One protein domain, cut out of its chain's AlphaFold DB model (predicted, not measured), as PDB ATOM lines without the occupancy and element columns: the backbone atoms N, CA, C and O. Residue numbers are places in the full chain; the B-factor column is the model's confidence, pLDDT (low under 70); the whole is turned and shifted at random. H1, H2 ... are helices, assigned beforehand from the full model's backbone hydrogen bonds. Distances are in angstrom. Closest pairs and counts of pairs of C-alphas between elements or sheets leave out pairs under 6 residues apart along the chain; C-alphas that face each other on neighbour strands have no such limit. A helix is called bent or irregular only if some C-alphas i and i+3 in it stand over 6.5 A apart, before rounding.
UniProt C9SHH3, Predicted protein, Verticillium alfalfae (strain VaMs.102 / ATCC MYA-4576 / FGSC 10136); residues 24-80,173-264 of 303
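AT A GLANCE: This is residues 24 to 80 and 173 to 264 of the 303 residues of the protein "Predicted protein" of Verticillium alfalfae (strain VaMs.102 / ATCC MYA-4576 / FGSC 10136) (UniProt C9SHH3). One long helix, H3, makes most of the length of a rod-like model. H1 lies side by side with its middle part and runs the other way, H2 crosses them both, H4 is near them toward the far end of H3, and H5 and H6 sit at the end where H3 begins. The chain folds back after H3, where residues 210 to 216 stick out, and an unnamed stretch, residues 227 to 245, returns from H4 to H5. The printed part has 149 residues, with six named helices in the order H1 to H6 and no named strand, of the class all helix. It is loose, with a radius of gyration of the C-alphas of 19.5 A and spans of 74 by 29 by 27 A.

IN THESE COORDINATES: H1, residues 24 to 40, begins at C-alpha 24 (23.208, 0.295, 7.581) and is 25.5 A long. H1 is irregular, with C-alphas 28 and 31 lying 7.7 A apart, and has a kink of 35 degrees near residue 32. H2 is residues 50 to 60, 15.3 A. H3, residues 173 to 211, measures 56.8 A from C-alpha 173 (-6.033, -9.190, 35.431) to C-alpha 211 (41.137, 11.918, 11.858). H4 is residues 220 to 226, 10.4 A, and H5 is residues 246 to 252, 9.7 A. H6, residues 258 to 261, is 6.0 A long and ends at C-alpha 261 (-10.870, -20.237, 31.993).

HOW THE PARTS SIT: H3 is the hub, touching three helices, and the helix packing is mostly crossed, with one of four tilts shallow. H3 touches H1 with residues 180 to 198 alone, at a shallow tilt of 19 degrees, opposite ways; the closest C-alphas, of Asn 40 and Gly 184, are 6.0 A apart. H3 touches H2 with residues 192 to 196 alone, about perpendicular at 83 degrees; the closest C-alphas are those of Val 60 and Val 192, 5.2 A. H1 touches H2 with residues 26 to 33 alone, about perpendicular at 90 degrees; the closest C-alphas are those of Gln 26 and Arg 53, 7.3 A. H4 is close to H1 but not clearly touching, the closest C-alphas being those of Ile 28 and Leu 224, 6.9 A. H3 touches H5 with residues 173 to 176 alone, about perpendicular at 79 degrees; the closest C-alphas are those of Asp 176 and Cys 246, 6.3 A. H5 and H6 only just touch, with 3 pairs of C-alphas within 8 A; the closest are those of Ala 251 and Val 261, 7.5 A. H3 and H6 are apart. Every O i to N i+4 pair is within hydrogen-bond range in H2, H3, H4 and H5, against 8 of 13 in H1, and H6 is too short for such a pair.

THE WHOLE: The two C-alphas farthest apart, those of Trp 214 and Asp 259, are 73.8 A apart. Residues 81 to 172 are not printed, and C-alphas 80 and 173 lie 14.6 A apart across the cut. The link from H4 to H5 is long, with 19 residues. The mean pLDDT of the printed part is 73.0, and residues 41 to 48, 207 to 238 and 251 to 264 are under 70.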
ATOM      1  N   SER A  24      22.351   1.278   6.908       71.38
ATOM      2  CA  SER A  24      23.208   0.295   7.581       71.38
ATOM      3  C   SER A  24      23.295   0.501   9.096       71.38
ATOM      4  O   SER A  24      23.333  -0.476   9.841       71.38
ATOM      5  N   ASP A  25      23.291   1.750   9.566       76.75
ATOM      6  CA  ASP A  25      23.374   2.074  10.995       76.75
ATOM      7  C   ASP A  25      22.063   1.759  11.704       76.75
ATOM      8  O   ASP A  25      22.064   1.367  12.867       76.75
ATOM      9  N   GLN A  26      20.939   1.855  10.993       77.94
ATOM     10  CA  GLN A  26      19.638   1.540  11.567       77.94
ATOM     11  C   GLN A  26      19.521   0.056  11.947       77.94
ATOM     12  O   GLN A  26      18.746  -0.272  12.844       77.94
ATOM     13  N   THR A  27      20.321  -0.818  11.325       83.81
ATOM     14  CA  THR A  27      20.370  -2.264  11.613       83.81
ATOM     15  C   THR A  27      21.296  -2.640  12.777       83.81
ATOM     16  O   THR A  27      21.368  -3.806  13.174       83.81
ATOM     17  N   ILE A  28      22.029  -1.681  13.364       83.25
ATOM     18  CA  ILE A  28      22.970  -1.964  14.463       83.25
ATOM     19  C   ILE A  28      22.262  -2.419  15.745       83.25
ATOM     20  O   ILE A  28      22.900  -3.035  16.593       83.25
ATOM     21  N   CYS A  29      20.967  -2.124  15.883       86.38
ATOM     22  CA  CYS A  29      20.140  -2.448  17.048       86.38
ATOM     23  C   CYS A  29      19.070  -3.506  16.749       86.38
ATOM     24  O   CYS A  29      18.166  -3.702  17.558       86.38
ATOM     25  N   ASP A  30      19.151  -4.187  15.607       85.88
ATOM     26  CA  ASP A  30      18.157  -5.183  15.204       85.88
ATOM     27  C   ASP A  30      18.054  -6.341  16.218       85.88
ATOM     28  O   ASP A  30      16.960  -6.779  16.564       85.88
ATOM     29  N   ASP A  31      19.176  -6.770  16.793       83.69
ATOM     30  CA  ASP A  31      19.218  -7.751  17.884       83.69
ATOM     31  C   ASP A  31      18.498  -7.269  19.156       83.69
ATOM     32  O   ASP A  31      17.834  -8.068  19.813       83.69
ATOM     33  N   LEU A  32      18.572  -5.971  19.482       84.94
ATOM     34  CA  LEU A  32      17.850  -5.386  20.619       84.94
ATOM     35  C   LEU A  32      16.344  -5.362  20.368       84.94
ATOM     36  O   LEU A  32      15.573  -5.686  21.265       84.94
ATOM     37  N   ILE A  33      15.931  -5.012  19.148       86.25
ATOM     38  CA  ILE A  33      14.520  -5.004  18.746       86.25
ATOM     39  C   ILE A  33      13.951  -6.425  18.816       86.25
ATOM     40  O   ILE A  33      12.885  -6.624  19.392       86.25
ATOM     41  N   ILE A  34      14.684  -7.421  18.306       82.12
ATOM     42  CA  ILE A  34      14.289  -8.834  18.402       82.12
ATOM     43  C   ILE A  34      14.197  -9.267  19.865       82.12
ATOM     44  O   ILE A  34      13.224  -9.906  20.255       82.12
ATOM     45  N   ALA A  35      15.190  -8.926  20.689       81.25
ATOM     46  CA  ALA A  35      15.198  -9.306  22.095       81.25
ATOM     47  C   ALA A  35      14.031  -8.678  22.877       81.25
ATOM     48  O   ALA A  35      13.400  -9.377  23.670       81.25
ATOM     49  N   LEU A  36      13.702  -7.406  22.613       83.75
ATOM     50  CA  LEU A  36      12.510  -6.746  23.152       83.75
ATOM     51  C   LEU A  36      11.238  -7.495  22.766       83.75
ATOM     52  O   LEU A  36      10.429  -7.812  23.632       83.75
ATOM     53  N   ASP A  37      11.081  -7.812  21.484       80.69
ATOM     54  CA  ASP A  37       9.907  -8.512  20.975       80.69
ATOM     55  C   ASP A  37       9.762  -9.907  21.613       80.69
ATOM     56  O   ASP A  37       8.681 -10.265  22.076       80.69
ATOM     57  N   VAL A  38      10.855 -10.668  21.730       78.81
ATOM     58  CA  VAL A  38      10.870 -11.997  22.373       78.81
ATOM     59  C   VAL A  38      10.579 -11.923  23.876       78.81
ATOM     60  O   VAL A  38       9.969 -12.836  24.432       78.81
ATOM     61  N   CYS A  39      11.030 -10.873  24.565       79.56
ATOM     62  CA  CYS A  39      10.840 -10.747  26.012       79.56
ATOM     63  C   CYS A  39       9.480 -10.146  26.387       79.56
ATOM     64  O   CYS A  39       8.940 -10.503  27.439       79.56
ATOM     65  N   ASN A  40       8.924  -9.286  25.527       78.38
ATOM     66  CA  ASN A  40       7.649  -8.605  25.744       78.38
ATOM     67  C   ASN A  40       6.449  -9.332  25.108       78.38
ATOM     68  O   ASN A  40       5.308  -9.026  25.452       78.38
ATOM     69  N   ARG A  41       6.663 -10.303  24.206       67.00
ATOM     70  CA  ARG A  41       5.586 -11.107  23.601       67.00
ATOM     71  C   ARG A  41       5.824 -12.602  23.774       67.00
ATOM     72  O   ARG A  41       6.948 -13.087  23.695       67.00
ATOM     73  N   LYS A  42       4.734 -13.358  23.927       54.59
ATOM     74  CA  LYS A  42       4.773 -14.830  23.944       54.59
ATOM     75  C   LYS A  42       5.151 -15.429  22.580       54.59
ATOM     76  O   LYS A  42       5.829 -16.450  22.548       54.59
ATOM     77  N   GLU A  43       4.763 -14.771  21.483       56.03
ATOM     78  CA  GLU A  43       4.945 -15.242  20.101       56.03
ATOM     79  C   GLU A  43       5.359 -14.086  19.177       56.03
ATOM     80  O   GLU A  43       4.597 -13.625  18.329       56.03
ATOM     81  N   ALA A  44       6.567 -13.554  19.361       57.00
ATOM     82  CA  ALA A  44       7.080 -12.559  18.428       57.00
ATOM     83  C   ALA A  44       7.624 -13.218  17.147       57.00
ATOM     84  O   ALA A  44       8.484 -14.101  17.239       57.00
ATOM     85  N   PRO A  45       7.203 -12.774  15.946       60.72
ATOM     86  CA  PRO A  45       7.889 -13.155  14.722       60.72
ATOM     87  C   PRO A  45       9.327 -12.624  14.763       60.72
ATOM     88  O   PRO A  45       9.562 -11.463  15.083       60.72
ATOM     89  N   LEU A  46      10.297 -13.460  14.382       64.62
ATOM     90  CA  LEU A  46      11.725 -13.101  14.356       64.62
ATOM     91  C   LEU A  46      12.094 -12.099  13.242       64.62
ATOM     92  O   LEU A  46      13.274 -11.829  13.026       64.62
ATOM     93  N   ASN A  47      11.110 -11.578  12.504       67.56
ATOM     94  CA  ASN A  47      11.330 -10.630  11.421       67.56
ATOM     95  C   ASN A  47      11.105  -9.192  11.904       67.56
ATOM     96  O   ASN A  47      10.058  -8.874  12.468       67.56
ATOM     97  N   ILE A  48      12.079  -8.319  11.649       69.81
ATOM     98  CA  ILE A  48      12.001  -6.904  12.012       69.81
ATOM     99  C   ILE A  48      11.380  -6.134  10.857       69.81
ATOM    100  O   ILE A  48      11.998  -5.913   9.816       69.81
ATOM    101  N   GLU A  49      10.163  -5.662  11.078       79.25
ATOM    102  CA  GLU A  49       9.500  -4.752  10.156       79.25
ATOM    103  C   GLU A  49      10.134  -3.355  10.225       79.25
ATOM    104  O   GLU A  49      10.444  -2.842  11.305       79.25
ATOM    105  N   ASN A  50      10.279  -2.689   9.075       79.38
ATOM    106  CA  ASN A  50      10.843  -1.332   9.000       79.38
ATOM    107  C   ASN A  50      10.098  -0.331   9.900       79.38
ATOM    108  O   ASN A  50      10.714   0.589  10.435       79.38
ATOM    109  N   GLN A  51       8.799  -0.538  10.125       79.62
ATOM    110  CA  GLN A  51       7.999   0.272  11.041       79.62
ATOM    111  C   GLN A  51       8.440   0.112  12.505       79.62
ATOM    112  O   GLN A  51       8.570   1.115  13.205       79.62
ATOM    113  N   LYS A  52       8.735  -1.113  12.966       83.06
ATOM    114  CA  LYS A  52       9.254  -1.364  14.323       83.06
ATOM    115  C   LYS A  52      10.611  -0.705  14.524       83.06
ATOM    116  O   LYS A  52      10.838  -0.057  15.543       83.06
ATOM    117  N   ARG A  53      11.482  -0.799  13.516       87.44
ATOM    118  CA  ARG A  53      12.789  -0.131  13.520       87.44
ATOM    119  C   ARG A  53      12.643   1.387  13.606       87.44
ATOM    120  O   ARG A  53      13.285   2.011  14.447       87.44
ATOM    121  N   ALA A  54      11.768   1.978  12.791       85.56
ATOM    122  CA  ALA A  54      11.503   3.414  12.823       85.56
ATOM    123  C   ALA A  54      10.964   3.875  14.189       85.56
ATOM    124  O   ALA A  54      11.447   4.867  14.734       85.56
ATOM    125  N   LYS A  55      10.018   3.126  14.777       87.44
ATOM    126  CA  LYS A  55       9.504   3.386  16.130       87.44
ATOM    127  C   LYS A  55      10.615   3.315  17.173       87.44
ATOM    128  O   LYS A  55      10.786   4.263  17.928       87.44
ATOM    129  N   PHE A  56      11.412   2.247  17.175       90.62
ATOM    130  CA  PHE A  56      12.511   2.088  18.123       90.62
ATOM    131  C   PHE A  56      13.495   3.261  18.060       90.62
ATOM    132  O   PHE A  56      13.822   3.850  19.089       90.62
ATOM    133  N   TRP A  57      13.905   3.676  16.857       90.94
ATOM    134  CA  TRP A  57      14.784   4.836  16.712       90.94
ATOM    135  C   TRP A  57      14.131   6.133  17.186       90.94
ATOM    136  O   TRP A  57      14.795   6.924  17.848       90.94
ATOM    137  N   ARG A  58      12.830   6.341  16.949       90.25
ATOM    138  CA  ARG A  58      12.115   7.503  17.500       90.25
ATOM    139  C   ARG A  58      12.224   7.561  19.028       90.25
ATOM    140  O   ARG A  58      12.428   8.637  19.579       90.25
ATOM    141  N   ILE A  59      12.157   6.415  19.705       90.94
ATOM    142  CA  ILE A  59      12.317   6.325  21.165       90.94
ATOM    143  C   ILE A  59      13.768   6.603  21.573       90.94
ATOM    144  O   ILE A  59      14.008   7.367  22.508       90.94
ATOM    145  N   VAL A  60      14.750   6.043  20.859       91.69
ATOM    146  CA  VAL A  60      16.180   6.269  21.140       91.69
ATOM    147  C   VAL A  60      16.530   7.757  21.107       91.69
ATOM    148  O   VAL A  60      17.243   8.232  21.993       91.69
ATOM    149  N   PHE A  61      15.989   8.494  20.142       91.44
ATOM    150  CA  PHE A  61      16.197   9.937  20.003       91.44
ATOM    151  C   PHE A  61      15.103  10.797  20.662       91.44
ATOM    152  O   PHE A  61      15.055  12.002  20.428       91.44
ATOM    153  N   SER A  62      14.230  10.212  21.490       90.00
ATOM    154  CA  SER A  62      13.241  10.980  22.258       90.00
ATOM    155  C   SER A  62      13.908  12.043  23.135       90.00
ATOM    156  O   SER A  62      15.063  11.884  23.548       90.00
ATOM    157  N   ASN A  63      13.168  13.117  23.433       87.88
ATOM    158  CA  ASN A  63      13.653  14.283  24.182       87.88
ATOM    159  C   ASN A  63      14.888  14.937  23.543       87.88
ATOM    160  O   ASN A  63      15.801  15.360  24.250       87.88
ATOM    161  N   ASP A  64      14.933  14.954  22.207       87.44
ATOM    162  CA  ASP A  64      16.027  15.508  21.404       87.44
ATOM    163  C   ASP A  64      17.412  14.951  21.774       87.44
ATOM    164  O   ASP A  64      18.431  15.637  21.656       87.44
ATOM    165  N   TRP A  65      17.462  13.694  22.228       91.88
ATOM    166  CA  TRP A  65      18.713  13.073  22.645       91.88
ATOM    167  C   TRP A  65      19.719  13.003  21.488       91.88
ATOM    168  O   TRP A  65      19.367  12.628  20.371       91.88
ATOM    169  N   THR A  66      20.993  13.297  21.762       89.00
ATOM    170  CA  THR A  66      22.107  13.162  20.804       89.00
ATOM    171  C   THR A  66      23.294  12.437  21.437       89.00
ATOM    172  O   THR A  66      23.375  12.291  22.655       89.00
ATOM    173  N   THR A  67      24.278  12.030  20.628       85.88
ATOM    174  CA  THR A  67      25.505  11.368  21.116       85.88
ATOM    175  C   THR A  67      26.439  12.246  21.953       85.88
ATOM    176  O   THR A  67      27.399  11.723  22.515       85.88
ATOM    177  N   GLU A  68      26.179  13.552  22.052       85.88
ATOM    178  CA  GLU A  68      26.873  14.445  22.993       85.88
ATOM    179  C   GLU A  68      26.270  14.373  24.401       85.88
ATOM    180  O   GLU A  68      26.923  14.728  25.384       85.88
ATOM    181  N   MET A  69      25.025  13.905  24.512       86.44
ATOM    182  CA  MET A  69      24.328  13.781  25.781       86.44
ATOM    183  C   MET A  69      24.725  12.498  26.508       86.44
ATOM    184  O   MET A  69      25.064  11.472  25.910       86.44
ATOM    185  N   HIS A  70      24.636  12.535  27.836       82.25
ATOM    186  CA  HIS A  70      24.853  11.345  28.647       82.25
ATOM    187  C   HIS A  70      23.755  10.298  28.387       82.25
ATOM    188  O   HIS A  70      22.587  10.633  28.173       82.25
ATOM    189  N   SER A  71      24.131   9.020  28.413       84.38
ATOM    190  CA  SER A  71      23.185   7.905  28.376       84.38
ATOM    191  C   SER A  71      23.035   7.370  29.794       84.38
ATOM    192  O   SER A  71      23.973   6.783  30.332       84.38
ATOM    193  N   PHE A  72      21.881   7.616  30.412       82.44
ATOM    194  CA  PHE A  72      21.607   7.199  31.784       82.44
ATOM    195  C   PHE A  72      21.395   5.691  31.860       82.44
ATOM    196  O   PHE A  72      20.561   5.146  31.136       82.44
ATOM    197  N   VAL A  73      22.147   5.034  32.745       83.50
ATOM    198  CA  VAL A  73      21.939   3.621  33.073       83.50
ATOM    199  C   VAL A  73      20.576   3.494  33.758       83.50
ATOM    200  O   VAL A  73      20.357   4.202  34.742       83.50
ATOM    201  N   PRO A  74      19.663   2.638  33.273       85.12
ATOM    202  CA  PRO A  74      18.400   2.393  33.957       85.12
ATOM    203  C   PRO A  74      18.628   1.805  35.350       85.12
ATOM    204  O   PRO A  74      19.569   1.031  35.554       85.12
ATOM    205  N   ASP A  75      17.744   2.140  36.286       83.94
ATOM    206  CA  ASP A  75      17.774   1.555  37.624       83.94
ATOM    207  C   ASP A  75      17.635   0.023  37.563       83.94
ATOM    208  O   ASP A  75      16.989  -0.514  36.651       83.94
ATOM    209  N   PRO A  76      18.216  -0.711  38.532       84.69
ATOM    210  CA  PRO A  76      18.009  -2.147  38.644       84.69
ATOM    211  C   PRO A  76      16.520  -2.496  38.703       84.69
ATOM    212  O   PRO A  76      15.728  -1.769  39.298       84.69
ATOM    213  N   TRP A  77      16.148  -3.646  38.131       83.38
ATOM    214  CA  TRP A  77      14.776  -4.145  38.217       83.38
ATOM    215  C   TRP A  77      14.296  -4.220  39.670       83.38
ATOM    216  O   TRP A  77      14.905  -4.902  40.500       83.38
ATOM    217  N   THR A  78      13.157  -3.591  39.928       86.25
ATOM    218  CA  THR A  78      12.383  -3.719  41.158       86.25
ATOM    219  C   THR A  78      10.997  -4.229  40.802       86.25
ATOM    220  O   THR A  78      10.414  -3.798  39.809       86.25
ATOM    221  N   ASP A  79      10.463  -5.167  41.583       83.88
ATOM    222  CA  ASP A  79       9.076  -5.584  41.390       83.88
ATOM    223  C   ASP A  79       8.133  -4.406  41.707       83.88
ATOM    224  O   ASP A  79       8.467  -3.578  42.564       83.88
ATOM    225  N   PRO A  80       6.970  -4.305  41.032       85.81
ATOM    226  CA  PRO A  80       5.989  -3.272  41.345       85.81
ATOM    227  C   PRO A  80       5.612  -3.332  42.824       85.81
ATOM    228  O   PRO A  80       5.527  -4.420  43.402       85.81
ATOM    229  N   ILE A 173      -6.088  -9.983  36.668       86.00
ATOM    230  CA  ILE A 173      -6.033  -9.190  35.431       86.00
ATOM    231  C   ILE A 173      -5.310  -7.857  35.671       86.00
ATOM    232  O   ILE A 173      -4.491  -7.453  34.852       86.00
ATOM    233  N   HIS A 174      -5.600  -7.185  36.788       88.94
ATOM    234  CA  HIS A 174      -4.937  -5.938  37.173       88.94
ATOM    235  C   HIS A 174      -3.439  -6.147  37.405       88.94
ATOM    236  O   HIS A 174      -2.620  -5.395  36.882       88.94
ATOM    237  N   TRP A 175      -3.071  -7.206  38.129       90.12
ATOM    238  CA  TRP A 175      -1.673  -7.561  38.355       90.12
ATOM    239  C   TRP A 175      -0.940  -7.847  37.042       90.12
ATOM    240  O   TRP A 175       0.159  -7.328  36.846       90.12
ATOM    241  N   ASP A 176      -1.555  -8.610  36.130       88.19
ATOM    242  CA  ASP A 176      -0.997  -8.890  34.803       88.19
ATOM    243  C   ASP A 176      -0.737  -7.587  34.041       88.19
ATOM    244  O   ASP A 176       0.369  -7.390  33.548       88.19
ATOM    245  N   ASP A 177      -1.693  -6.656  34.016       87.38
ATOM    246  CA  ASP A 177      -1.536  -5.364  33.334       87.38
ATOM    247  C   ASP A 177      -0.385  -4.542  33.906       87.38
ATOM    248  O   ASP A 177       0.440  -4.002  33.162       87.38
ATOM    249  N   CYS A 178      -0.310  -4.460  35.234       89.06
ATOM    250  CA  CYS A 178       0.767  -3.767  35.923       89.06
ATOM    251  C   CYS A 178       2.123  -4.409  35.618       89.06
ATOM    252  O   CYS A 178       3.082  -3.699  35.318       89.06
ATOM    253  N   TYR A 179       2.207  -5.740  35.655       88.19
ATOM    254  CA  TYR A 179       3.447  -6.466  35.403       88.19
ATOM    255  C   TYR A 179       3.902  -6.327  33.947       88.19
ATOM    256  O   TYR A 179       5.077  -6.071  33.692       88.19
ATOM    257  N   VAL A 180       2.965  -6.422  32.998       87.25
ATOM    258  CA  VAL A 180       3.198  -6.221  31.562       87.25
ATOM    259  C   VAL A 180       3.798  -4.846  31.300       87.25
ATOM    260  O   VAL A 180       4.857  -4.752  30.679       87.25
ATOM    261  N   ARG A 181       3.159  -3.783  31.805       88.19
ATOM    262  CA  ARG A 181       3.641  -2.407  31.621       88.19
ATOM    263  C   ARG A 181       4.994  -2.194  32.290       88.19
ATOM    264  O   ARG A 181       5.895  -1.637  31.674       88.19
ATOM    265  N   HIS A 182       5.161  -2.662  33.528       90.19
ATOM    266  CA  HIS A 182       6.385  -2.438  34.303       90.19
ATOM    267  C   HIS A 182       7.597  -3.146  33.682       90.19
ATOM    268  O   HIS A 182       8.629  -2.517  33.444       90.19
ATOM    269  N   VAL A 183       7.457  -4.431  33.336       88.62
ATOM    270  CA  VAL A 183       8.502  -5.190  32.628       88.62
ATOM    271  C   VAL A 183       8.756  -4.603  31.242       88.62
ATOM    272  O   VAL A 183       9.913  -4.409  30.865       88.62
ATOM    273  N   GLY A 184       7.691  -4.295  30.494       88.06
ATOM    274  CA  GLY A 184       7.777  -3.721  29.155       88.06
ATOM    275  C   GLY A 184       8.572  -2.418  29.144       88.06
ATOM    276  O   GLY A 184       9.538  -2.297  28.388       88.06
ATOM    277  N   HIS A 185       8.239  -1.481  30.035       89.56
ATOM    278  CA  HIS A 185       8.955  -0.215  30.195       89.56
ATOM    279  C   HIS A 185      10.414  -0.413  30.604       89.56
ATOM    280  O   HIS A 185      11.304   0.181  29.995       89.56
ATOM    281  N   HIS A 186      10.682  -1.268  31.594       90.44
ATOM    282  CA  HIS A 186      12.051  -1.536  32.035       90.44
ATOM    283  C   HIS A 186      12.919  -2.086  30.894       90.44
ATOM    284  O   HIS A 186      14.025  -1.598  30.654       90.44
ATOM    285  N   ASN A 187      12.392  -3.054  30.143       89.81
ATOM    286  CA  ASN A 187      13.068  -3.613  28.980       89.81
ATOM    287  C   ASN A 187      13.326  -2.535  27.916       89.81
ATOM    288  O   ASN A 187      14.445  -2.420  27.420       89.81
ATOM    289  N   VAL A 188      12.336  -1.699  27.590       90.50
ATOM    290  CA  VAL A 188      12.518  -0.607  26.620       90.50
ATOM    291  C   VAL A 188      13.611   0.362  27.076       90.50
ATOM    292  O   VAL A 188      14.486   0.694  26.275       90.50
ATOM    293  N   PHE A 189      13.635   0.766  28.350       91.25
ATOM    294  CA  PHE A 189      14.688   1.642  28.870       91.25
ATOM    295  C   PHE A 189      16.083   1.022  28.763       91.25
ATOM    296  O   PHE A 189      17.019   1.711  28.351       91.25
ATOM    297  N   LEU A 190      16.227  -0.274  29.051       89.81
ATOM    298  CA  LEU A 190      17.486  -0.999  28.844       89.81
ATOM    299  C   LEU A 190      17.909  -1.005  27.373       89.81
ATOM    300  O   LEU A 190      19.049  -0.660  27.055       89.81
ATOM    301  N   ALA A 191      16.990  -1.330  26.464       89.81
ATOM    302  CA  ALA A 191      17.276  -1.356  25.034       89.81
ATOM    303  C   ALA A 191      17.676   0.028  24.499       89.81
ATOM    304  O   ALA A 191      18.629   0.137  23.727       89.81
ATOM    305  N   VAL A 192      16.990   1.089  24.933       92.00
ATOM    306  CA  VAL A 192      17.319   2.476  24.577       92.00
ATOM    307  C   VAL A 192      18.698   2.852  25.102       92.00
ATOM    308  O   VAL A 192      19.512   3.379  24.344       92.00
ATOM    309  N   TYR A 193      18.994   2.549  26.367       90.38
ATOM    310  CA  TYR A 193      20.307   2.798  26.953       90.38
ATOM    311  C   TYR A 193      21.423   2.119  26.146       90.38
ATOM    312  O   TYR A 193      22.426   2.760  25.810       90.38
ATOM    313  N   TRP A 194      21.254   0.852  25.761       87.94
ATOM    314  CA  TRP A 194      22.245   0.139  24.950       87.94
ATOM    315  C   TRP A 194      22.352   0.673  23.526       87.94
ATOM    316  O   TRP A 194      23.466   0.865  23.040       87.94
ATOM    317  N   ALA A 195      21.233   0.988  22.874       89.69
ATOM    318  CA  ALA A 195      21.237   1.605  21.551       89.69
ATOM    319  C   ALA A 195      21.984   2.947  21.558       89.69
ATOM    320  O   ALA A 195      22.843   3.187  20.708       89.69
ATOM    321  N   ARG A 196      21.740   3.791  22.567       90.75
ATOM    322  CA  ARG A 196      22.455   5.057  22.772       90.75
ATOM    323  C   ARG A 196      23.956   4.841  22.973       90.75
ATOM    324  O   ARG A 196      24.755   5.527  22.342       90.75
ATOM    325  N   ASN A 197      24.362   3.854  23.773       86.88
ATOM    326  CA  ASN A 197      25.782   3.518  23.939       86.88
ATOM    327  C   ASN A 197      26.428   3.013  22.642       86.88
ATOM    328  O   ASN A 197      27.561   3.387  22.335       86.88
ATOM    329  N   ARG A 198      25.708   2.216  21.841       86.69
ATOM    330  CA  ARG A 198      26.174   1.797  20.510       86.69
ATOM    331  C   ARG A 198      26.391   2.997  19.594       86.69
ATOM    332  O   ARG A 198      27.431   3.061  18.942       86.69
ATOM    333  N   LEU A 199      25.481   3.972  19.598       86.62
ATOM    334  CA  LEU A 199      25.641   5.215  18.838       86.62
ATOM    335  C   LEU A 199      26.820   6.066  19.328       86.62
ATOM    336  O   LEU A 199      27.579   6.568  18.503       86.62
ATOM    337  N   ILE A 200      27.020   6.192  20.645       85.12
ATOM    338  CA  ILE A 200      28.178   6.896  21.229       85.12
ATOM    339  C   ILE A 200      29.496   6.216  20.828       85.12
ATOM    340  O   ILE A 200      30.494   6.879  20.550       85.12
ATOM    341  N   ASN A 201      29.537   4.886  20.793       82.75
ATOM    342  CA  ASN A 201      30.735   4.173  20.355       82.75
ATOM    343  C   ASN A 201      30.961   4.347  18.848       82.75
ATOM    344  O   ASN A 201      32.077   4.647  18.426       82.75
ATOM    345  N   LEU A 202      29.896   4.253  18.048       82.12
ATOM    346  CA  LEU A 202      29.953   4.475  16.605       82.12
ATOM    347  C   LEU A 202      30.422   5.899  16.262       82.12
ATOM    348  O   LEU A 202      31.220   6.064  15.335       82.12
ATOM    349  N   SER A 203      29.982   6.918  17.011       83.50
ATOM    350  CA  SER A 203      30.399   8.308  16.788       83.50
ATOM    351  C   SER A 203      31.889   8.493  17.033       83.50
ATOM    352  O   SER A 203      32.580   9.057  16.184       83.50
ATOM    353  N   LYS A 204      32.410   7.945  18.137       80.19
ATOM    354  CA  LYS A 204      33.843   7.962  18.461       80.19
ATOM    355  C   LYS A 204      34.670   7.276  17.377       80.19
ATOM    356  O   LYS A 204      35.684   7.822  16.946       80.19
ATOM    357  N   THR A 205      34.228   6.116  16.886       74.44
ATOM    358  CA  THR A 205      34.957   5.400  15.829       74.44
ATOM    359  C   THR A 205      34.939   6.147  14.497       74.44
ATOM    360  O   THR A 205      35.951   6.162  13.795       74.44
ATOM    361  N   ARG A 206      33.828   6.799  14.128       75.56
ATOM    362  CA  ARG A 206      33.769   7.628  12.910       75.56
ATOM    363  C   ARG A 206      34.641   8.874  13.017       75.56
ATOM    364  O   ARG A 206      35.312   9.214  12.048       75.56
ATOM    365  N   SER A 207      34.693   9.507  14.184       68.31
ATOM    366  CA  SER A 207      35.568  10.656  14.421       68.31
ATOM    367  C   SER A 207      37.046  10.289  14.394       68.31
ATOM    368  O   SER A 207      37.819  10.990  13.743       68.31
ATOM    369  N   SER A 208      37.432   9.156  14.992       61.62
ATOM    370  CA  SER A 208      38.791   8.616  14.843       61.62
ATOM    371  C   SER A 208      39.091   8.291  13.383       61.62
ATOM    372  O   SER A 208      40.112   8.732  12.894       61.62
ATOM    373  N   ARG A 209      38.191   7.661  12.617       58.31
ATOM    374  CA  ARG A 209      38.438   7.384  11.185       58.31
ATOM    375  C   ARG A 209      38.529   8.623  10.298       58.31
ATOM    376  O   ARG A 209      39.245   8.583   9.304       58.31
ATOM    377  N   ASN A 210      37.816   9.699  10.618       54.94
ATOM    378  CA  ASN A 210      37.952  10.966   9.897       54.94
ATOM    379  C   ASN A 210      39.274  11.674  10.248       54.94
ATOM    380  O   ASN A 210      39.847  12.340   9.390       54.94
ATOM    381  N   ALA A 211      39.794  11.483  11.467       48.97
ATOM    382  CA  ALA A 211      41.137  11.918  11.858       48.97
ATOM    383  C   ALA A 211      42.246  11.005  11.280       48.97
ATOM    384  O   ALA A 211      43.281  11.487  10.823       48.97
ATOM    385  N   ASP A 212      41.980   9.699  11.205       44.28
ATOM    386  CA  ASP A 212      42.867   8.618  10.764       44.28
ATOM    387  C   ASP A 212      42.640   8.227   9.296       44.28
ATOM    388  O   ASP A 212      43.128   7.197   8.838       44.28
ATOM    389  N   GLN A 213      41.958   9.047   8.489       45.53
ATOM    390  CA  GLN A 213      41.868   8.818   7.038       45.53
ATOM    391  C   GLN A 213      43.252   8.908   6.356       45.53
ATOM    392  O   GLN A 213      43.408   8.536   5.194       45.53
ATOM    393  N   TRP A 214      44.278   9.311   7.114       41.38
ATOM    394  CA  TRP A 214      45.694   9.190   6.778       41.38
ATOM    395  C   TRP A 214      46.316   7.812   7.102       41.38
ATOM    396  O   TRP A 214      47.397   7.518   6.592       41.38
ATOM    397  N   GLN A 215      45.674   6.934   7.887       37.47
ATOM    398  CA  GLN A 215      46.176   5.598   8.252       37.47
ATOM    399  C   GLN A 215      45.064   4.521   8.392       37.47
ATOM    400  O   GLN A 215      44.540   4.252   9.461       37.47
ATOM    401  N   ARG A 216      44.793   3.831   7.271       39.22
ATOM    402  CA  ARG A 216      44.245   2.456   7.104       39.22
ATOM    403  C   ARG A 216      43.019   2.005   7.941       39.22
ATOM    404  O   ARG A 216      43.139   1.472   9.032       39.22
ATOM    405  N   GLY A 217      41.878   1.880   7.256       43.59
ATOM    406  CA  GLY A 217      41.505   0.582   6.663       43.59
ATOM    407  C   GLY A 217      40.934  -0.541   7.540       43.59
ATOM    408  O   GLY A 217      41.068  -1.692   7.133       43.59
ATOM    409  N   GLN A 218      40.265  -0.280   8.667       46.88
ATOM    410  CA  GLN A 218      39.347  -1.301   9.197       46.88
ATOM    411  C   GLN A 218      38.019  -1.288   8.412       46.88
ATOM    412  O   GLN A 218      37.449  -0.216   8.184       46.88
ATOM    413  N   PRO A 219      37.476  -2.443   7.996       53.41
ATOM    414  CA  PRO A 219      36.135  -2.502   7.423       53.41
ATOM    415  C   PRO A 219      35.099  -2.129   8.496       53.41
ATOM    416  O   PRO A 219      35.261  -2.427   9.678       53.41
ATOM    417  N   LEU A 220      34.030  -1.424   8.112       51.56
ATOM    418  CA  LEU A 220      32.928  -1.026   9.013       51.56
ATOM    419  C   LEU A 220      32.344  -2.229   9.788       51.56
ATOM    420  O   LEU A 220      31.931  -2.092  10.936       51.56
ATOM    421  N   ASN A 221      32.407  -3.419   9.189       51.38
ATOM    422  CA  ASN A 221      31.880  -4.670   9.732       51.38
ATOM    423  C   ASN A 221      32.558  -5.133  11.036       51.38
ATOM    424  O   ASN A 221      31.881  -5.698  11.887       51.38
ATOM    425  N   GLU A 222      33.855  -4.873  11.237       53.12
ATOM    426  CA  GLU A 222      34.557  -5.264  12.476       53.12
ATOM    427  C   GLU A 222      34.152  -4.386  13.674       53.12
ATOM    428  O   GLU A 222      34.021  -4.865  14.799       53.12
ATOM    429  N   VAL A 223      33.867  -3.105  13.424       52.62
ATOM    430  CA  VAL A 223      33.392  -2.148  14.442       52.62
ATOM    431  C   VAL A 223      31.947  -2.456  14.840       52.62
ATOM    432  O   VAL A 223      31.593  -2.427  16.021       52.62
ATOM    433  N   LEU A 224      31.114  -2.811  13.856       53.50
ATOM    434  CA  LEU A 224      29.747  -3.276  14.092       53.50
ATOM    435  C   LEU A 224      29.717  -4.590  14.891       53.50
ATOM    436  O   LEU A 224      28.808  -4.793  15.685       53.50
ATOM    437  N   ALA A 225      30.714  -5.466  14.731       55.34
ATOM    438  CA  ALA A 225      30.825  -6.687  15.530       55.34
ATOM    439  C   ALA A 225      31.203  -6.394  16.995       55.34
ATOM    440  O   ALA A 225      30.581  -6.937  17.902       55.34
ATOM    441  N   SER A 226      32.156  -5.487  17.235       51.06
ATOM    442  CA  SER A 226      32.589  -5.096  18.589       51.06
ATOM    443  C   SER A 226      31.492  -4.373  19.389       51.06
ATOM    444  O   SER A 226      31.315  -4.612  20.579       51.06
ATOM    445  N   THR A 227      30.675  -3.548  18.729       52.19
ATOM    446  CA  THR A 227      29.541  -2.845  19.370       52.19
ATOM    447  C   THR A 227      28.336  -3.747  19.676       52.19
ATOM    448  O   THR A 227      27.437  -3.338  20.417       52.19
ATOM    449  N   ARG A 228      28.308  -4.972  19.134       55.41
ATOM    450  CA  ARG A 228      27.254  -5.969  19.381       55.41
ATOM    451  C   ARG A 228      27.522  -6.865  20.592       55.41
ATOM    452  O   ARG A 228      26.565  -7.437  21.108       55.41
ATOM    453  N   ASP A 229      28.764  -6.976  21.067       56.16
ATOM    454  CA  ASP A 229      29.118  -7.860  22.188       56.16
ATOM    455  C   ASP A 229      28.751  -7.249  23.553       56.16
ATOM    456  O   ASP A 229      29.572  -6.676  24.272       56.16
ATOM    457  N   LEU A 230      27.469  -7.370  23.895       53.88
ATOM    458  CA  LEU A 230      26.884  -6.918  25.158       53.88
ATOM    459  C   LEU A 230      27.231  -7.819  26.356       53.88
ATOM    460  O   LEU A 230      27.147  -7.378  27.507       53.88
ATOM    461  N   ASP A 231      27.622  -9.074  26.110       55.72
ATOM    462  CA  ASP A 231      27.951 -10.035  27.168       55.72
ATOM    463  C   ASP A 231      29.261  -9.642  27.875       55.72
ATOM    464  O   ASP A 231      29.374  -9.781  29.095       55.72
ATOM    465  N   SER A 232      30.213  -9.061  27.136       45.34
ATOM    466  CA  SER A 232      31.517  -8.608  27.648       45.34
ATOM    467  C   SER A 232      31.453  -7.519  28.736       45.34
ATOM    468  O   SER A 232      32.387  -7.387  29.529       45.34
ATOM    469  N   ILE A 233      30.345  -6.775  28.823       45.47
ATOM    470  CA  ILE A 233      30.101  -5.724  29.830       45.47
ATOM    471  C   ILE A 233      29.043  -6.126  30.873       45.47
ATOM    472  O   ILE A 233      28.581  -5.287  31.643       45.47
ATOM    473  N   GLY A 234      28.648  -7.406  30.912       48.56
ATOM    474  CA  GLY A 234      27.620  -7.908  31.832       48.56
ATOM    475  C   GLY A 234      26.195  -7.470  31.476       48.56
ATOM    476  O   GLY A 234      25.308  -7.542  32.323       48.56
ATOM    477  N   MET A 235      25.965  -7.018  30.239       54.12
ATOM    478  CA  MET A 235      24.716  -6.394  29.782       54.12
ATOM    479  C   MET A 235      24.064  -7.144  28.612       54.12
ATOM    480  O   MET A 235      23.441  -6.544  27.744       54.12
ATOM    481  N   GLY A 236      24.231  -8.464  28.561       56.47
ATOM    482  CA  GLY A 236      23.670  -9.315  27.514       56.47
ATOM    483  C   GLY A 236      22.145  -9.418  27.511       56.47
ATOM    484  O   GLY A 236      21.464  -9.001  28.445       56.47
ATOM    485  N   HIS A 237      21.611 -10.118  26.505       54.53
ATOM    486  CA  HIS A 237      20.196 -10.511  26.357       54.53
ATOM    487  C   HIS A 237      19.545 -11.080  27.635       54.53
ATOM    488  O   HIS A 237      18.329 -11.030  27.789       54.53
ATOM    489  N   ARG A 238      20.346 -11.603  28.571       61.66
ATOM    490  CA  ARG A 238      19.906 -12.113  29.879       61.66
ATOM    491  C   ARG A 238      19.432 -11.031  30.855       61.66
ATOM    492  O   ARG A 238      18.820 -11.379  31.861       61.66
ATOM    493  N   ALA A 239      19.740  -9.760  30.600       70.50
ATOM    494  CA  ALA A 239      19.291  -8.645  31.428       70.50
ATOM    495  C   ALA A 239      17.833  -8.247  31.140       70.50
ATOM    496  O   ALA A 239      17.171  -7.733  32.041       70.50
ATOM    497  N   PHE A 240      17.298  -8.554  29.948       78.75
ATOM    498  CA  PHE A 240      15.867  -8.396  29.695       78.75
ATOM    499  C   PHE A 240      15.050  -9.334  30.581       78.75
ATOM    500  O   PHE A 240      15.351 -10.522  30.741       78.75
ATOM    501  N   LYS A 241      13.973  -8.797  31.144       82.25
ATOM    502  CA  LYS A 241      13.015  -9.563  31.932       82.25
ATOM    503  C   LYS A 241      11.951 -10.123  31.005       82.25
ATOM    504  O   LYS A 241      11.344  -9.399  30.226       82.25
ATOM    505  N   ARG A 242      11.704 -11.427  31.093       81.31
ATOM    506  CA  ARG A 242      10.589 -12.040  30.373       81.31
ATOM    507  C   ARG A 242       9.293 -11.729  31.109       81.31
ATOM    508  O   ARG A 242       9.200 -12.016  32.302       81.31
ATOM    509  N   ILE A 243       8.302 -11.217  30.388       81.25
ATOM    510  CA  ILE A 243       6.947 -11.068  30.919       81.25
ATOM    511  C   ILE A 243       6.405 -12.461  31.270       81.25
ATOM    512  O   ILE A 243       6.460 -13.386  30.455       81.25
ATOM    513  N   ARG A 244       5.935 -12.626  32.510       79.69
ATOM    514  CA  ARG A 244       5.297 -13.850  33.008       79.69
ATOM    515  C   ARG A 244       3.981 -13.482  33.657       79.69
ATOM    516  O   ARG A 244       3.983 -12.801  34.680       79.69
ATOM    517  N   LEU A 245       2.888 -13.942  33.071       81.62
ATOM    518  CA  LEU A 245       1.556 -13.547  33.499       81.62
ATOM    519  C   LEU A 245       0.935 -14.589  34.417       81.62
ATOM    520  O   LEU A 245       1.098 -15.791  34.226       81.62
ATOM    521  N   CYS A 246       0.158 -14.146  35.392       78.94
ATOM    522  CA  CYS A 246      -0.756 -15.009  36.117       78.94
ATOM    523  C   CYS A 246      -1.718 -15.722  35.155       78.94
ATOM    524  O   CYS A 246      -2.003 -16.898  35.361       78.94
ATOM    525  N   SER A 247      -2.174 -15.070  34.081       72.12
ATOM    526  CA  SER A 247      -2.945 -15.725  33.012       72.12
ATOM    527  C   SER A 247      -2.184 -16.857  32.319       72.12
ATOM    528  O   SER A 247      -2.777 -17.898  32.049       72.12
ATOM    529  N   ASP A 248      -0.871 -16.723  32.117       74.12
ATOM    530  CA  ASP A 248      -0.040 -17.809  31.593       74.12
ATOM    531  C   ASP A 248       0.011 -18.982  32.576       74.12
ATOM    532  O   ASP A 248      -0.158 -20.127  32.165       74.12
ATOM    533  N   LEU A 249       0.179 -18.695  33.872       73.31
ATOM    534  CA  LEU A 249       0.171 -19.710  34.927       73.31
ATOM    535  C   LEU A 249      -1.179 -20.422  34.992       73.31
ATOM    536  O   LEU A 249      -1.230 -21.640  35.121       73.31
ATOM    537  N   MET A 250      -2.277 -19.671  34.903       70.69
ATOM    538  CA  MET A 250      -3.625 -20.229  34.900       70.69
ATOM    539  C   MET A 250      -3.884 -21.064  33.655       70.69
ATOM    540  O   MET A 250      -4.510 -22.100  33.795       70.69
ATOM    541  N   ALA A 251      -3.393 -20.667  32.478       68.06
ATOM    542  CA  ALA A 251      -3.511 -21.448  31.249       68.06
ATOM    543  C   ALA A 251      -2.679 -22.741  31.301       68.06
ATOM    544  O   ALA A 251      -3.177 -23.801  30.932       68.06
ATOM    545  N   GLU A 252      -1.448 -22.686  31.825       63.62
ATOM    546  CA  GLU A 252      -0.621 -23.876  32.088       63.62
ATOM    547  C   GLU A 252      -1.293 -24.819  33.098       63.62
ATOM    548  O   GLU A 252      -1.232 -26.038  32.961       63.62
ATOM    549  N   LEU A 253      -1.983 -24.259  34.094       60.75
ATOM    550  CA  LEU A 253      -2.783 -25.010  35.057       60.75
ATOM    551  C   LEU A 253      -4.196 -25.339  34.545       60.75
ATOM    552  O   LEU A 253      -4.898 -26.104  35.195       60.75
ATOM    553  N   ALA A 254      -4.639 -24.813  33.401       50.75
ATOM    554  CA  ALA A 254      -5.974 -25.037  32.843       50.75
ATOM    555  C   ALA A 254      -6.085 -26.351  32.066       50.75
ATOM    556  O   ALA A 254      -7.187 -26.887  31.964       50.75
ATOM    557  N   GLU A 255      -4.963 -26.953  31.645       45.97
ATOM    558  CA  GLU A 255      -4.935 -28.400  31.364       45.97
ATOM    559  C   GLU A 255      -5.340 -29.228  32.608       45.97
ATOM    560  O   GLU A 255      -5.672 -30.405  32.484       45.97
ATOM    561  N   ILE A 256      -5.390 -28.603  33.798       44.72
ATOM    562  CA  ILE A 256      -5.803 -29.185  35.086       44.72
ATOM    563  C   ILE A 256      -7.066 -28.497  35.687       44.72
ATOM    564  O   ILE A 256      -7.732 -29.100  36.526       44.72
ATOM    565  N   ALA A 257      -7.475 -27.291  35.259       42.28
ATOM    566  CA  ALA A 257      -8.598 -26.536  35.848       42.28
ATOM    567  C   ALA A 257      -9.490 -25.822  34.805       42.28
ATOM    568  O   ALA A 257      -9.265 -24.665  34.445       42.28
ATOM    569  N   GLN A 258     -10.553 -26.503  34.363       43.94
ATOM    570  CA  GLN A 258     -11.503 -26.029  33.339       43.94
ATOM    571  C   GLN A 258     -12.430 -24.878  33.790       43.94
ATOM    572  O   GLN A 258     -12.897 -24.114  32.947       43.94
ATOM    573  N   ASP A 259     -12.663 -24.691  35.093       42.12
ATOM    574  CA  ASP A 259     -13.713 -23.776  35.578       42.12
ATOM    575  C   ASP A 259     -13.314 -22.286  35.610       42.12
ATOM    576  O   ASP A 259     -14.174 -21.412  35.492       42.12
ATOM    577  N   CYS A 260     -12.021 -21.959  35.730       42.16
ATOM    578  CA  CYS A 260     -11.565 -20.560  35.782       42.16
ATOM    579  C   CYS A 260     -11.411 -19.928  34.388       42.16
ATOM    580  O   CYS A 260     -11.624 -18.730  34.227       42.16
ATOM    581  N   VAL A 261     -11.074 -20.726  33.370       47.09
ATOM    582  CA  VAL A 261     -10.870 -20.237  31.993       47.09
ATOM    583  C   VAL A 261     -12.187 -19.830  31.339       47.09
ATOM    584  O   VAL A 261     -12.228 -18.844  30.614       47.09
ATOM    585  N   ALA A 262     -13.290 -20.508  31.662       48.66
ATOM    586  CA  ALA A 262     -14.607 -20.198  31.108       48.66
ATOM    587  C   ALA A 262     -15.149 -18.806  31.502       48.66
ATOM    588  O   ALA A 262     -16.102 -18.332  30.891       48.66
ATOM    589  N   THR A 263     -14.572 -18.148  32.518       46.94
ATOM    590  CA  THR A 263     -14.953 -16.784  32.940       46.94
ATOM    591  C   THR A 263     -13.995 -15.693  32.454       46.94
ATOM    592  O   THR A 263     -14.303 -14.511  32.612       46.94
ATOM    593  N   MET A 264     -12.859 -16.059  31.855       44.53
ATOM    594  CA  MET A 264     -11.904 -15.129  31.255       44.53
ATOM    595  C   MET A 264     -12.040 -15.206  29.735       44.53
ATOM    596  O   MET A 264     -11.358 -16.001  29.097       44.53
TER     597      MET A 264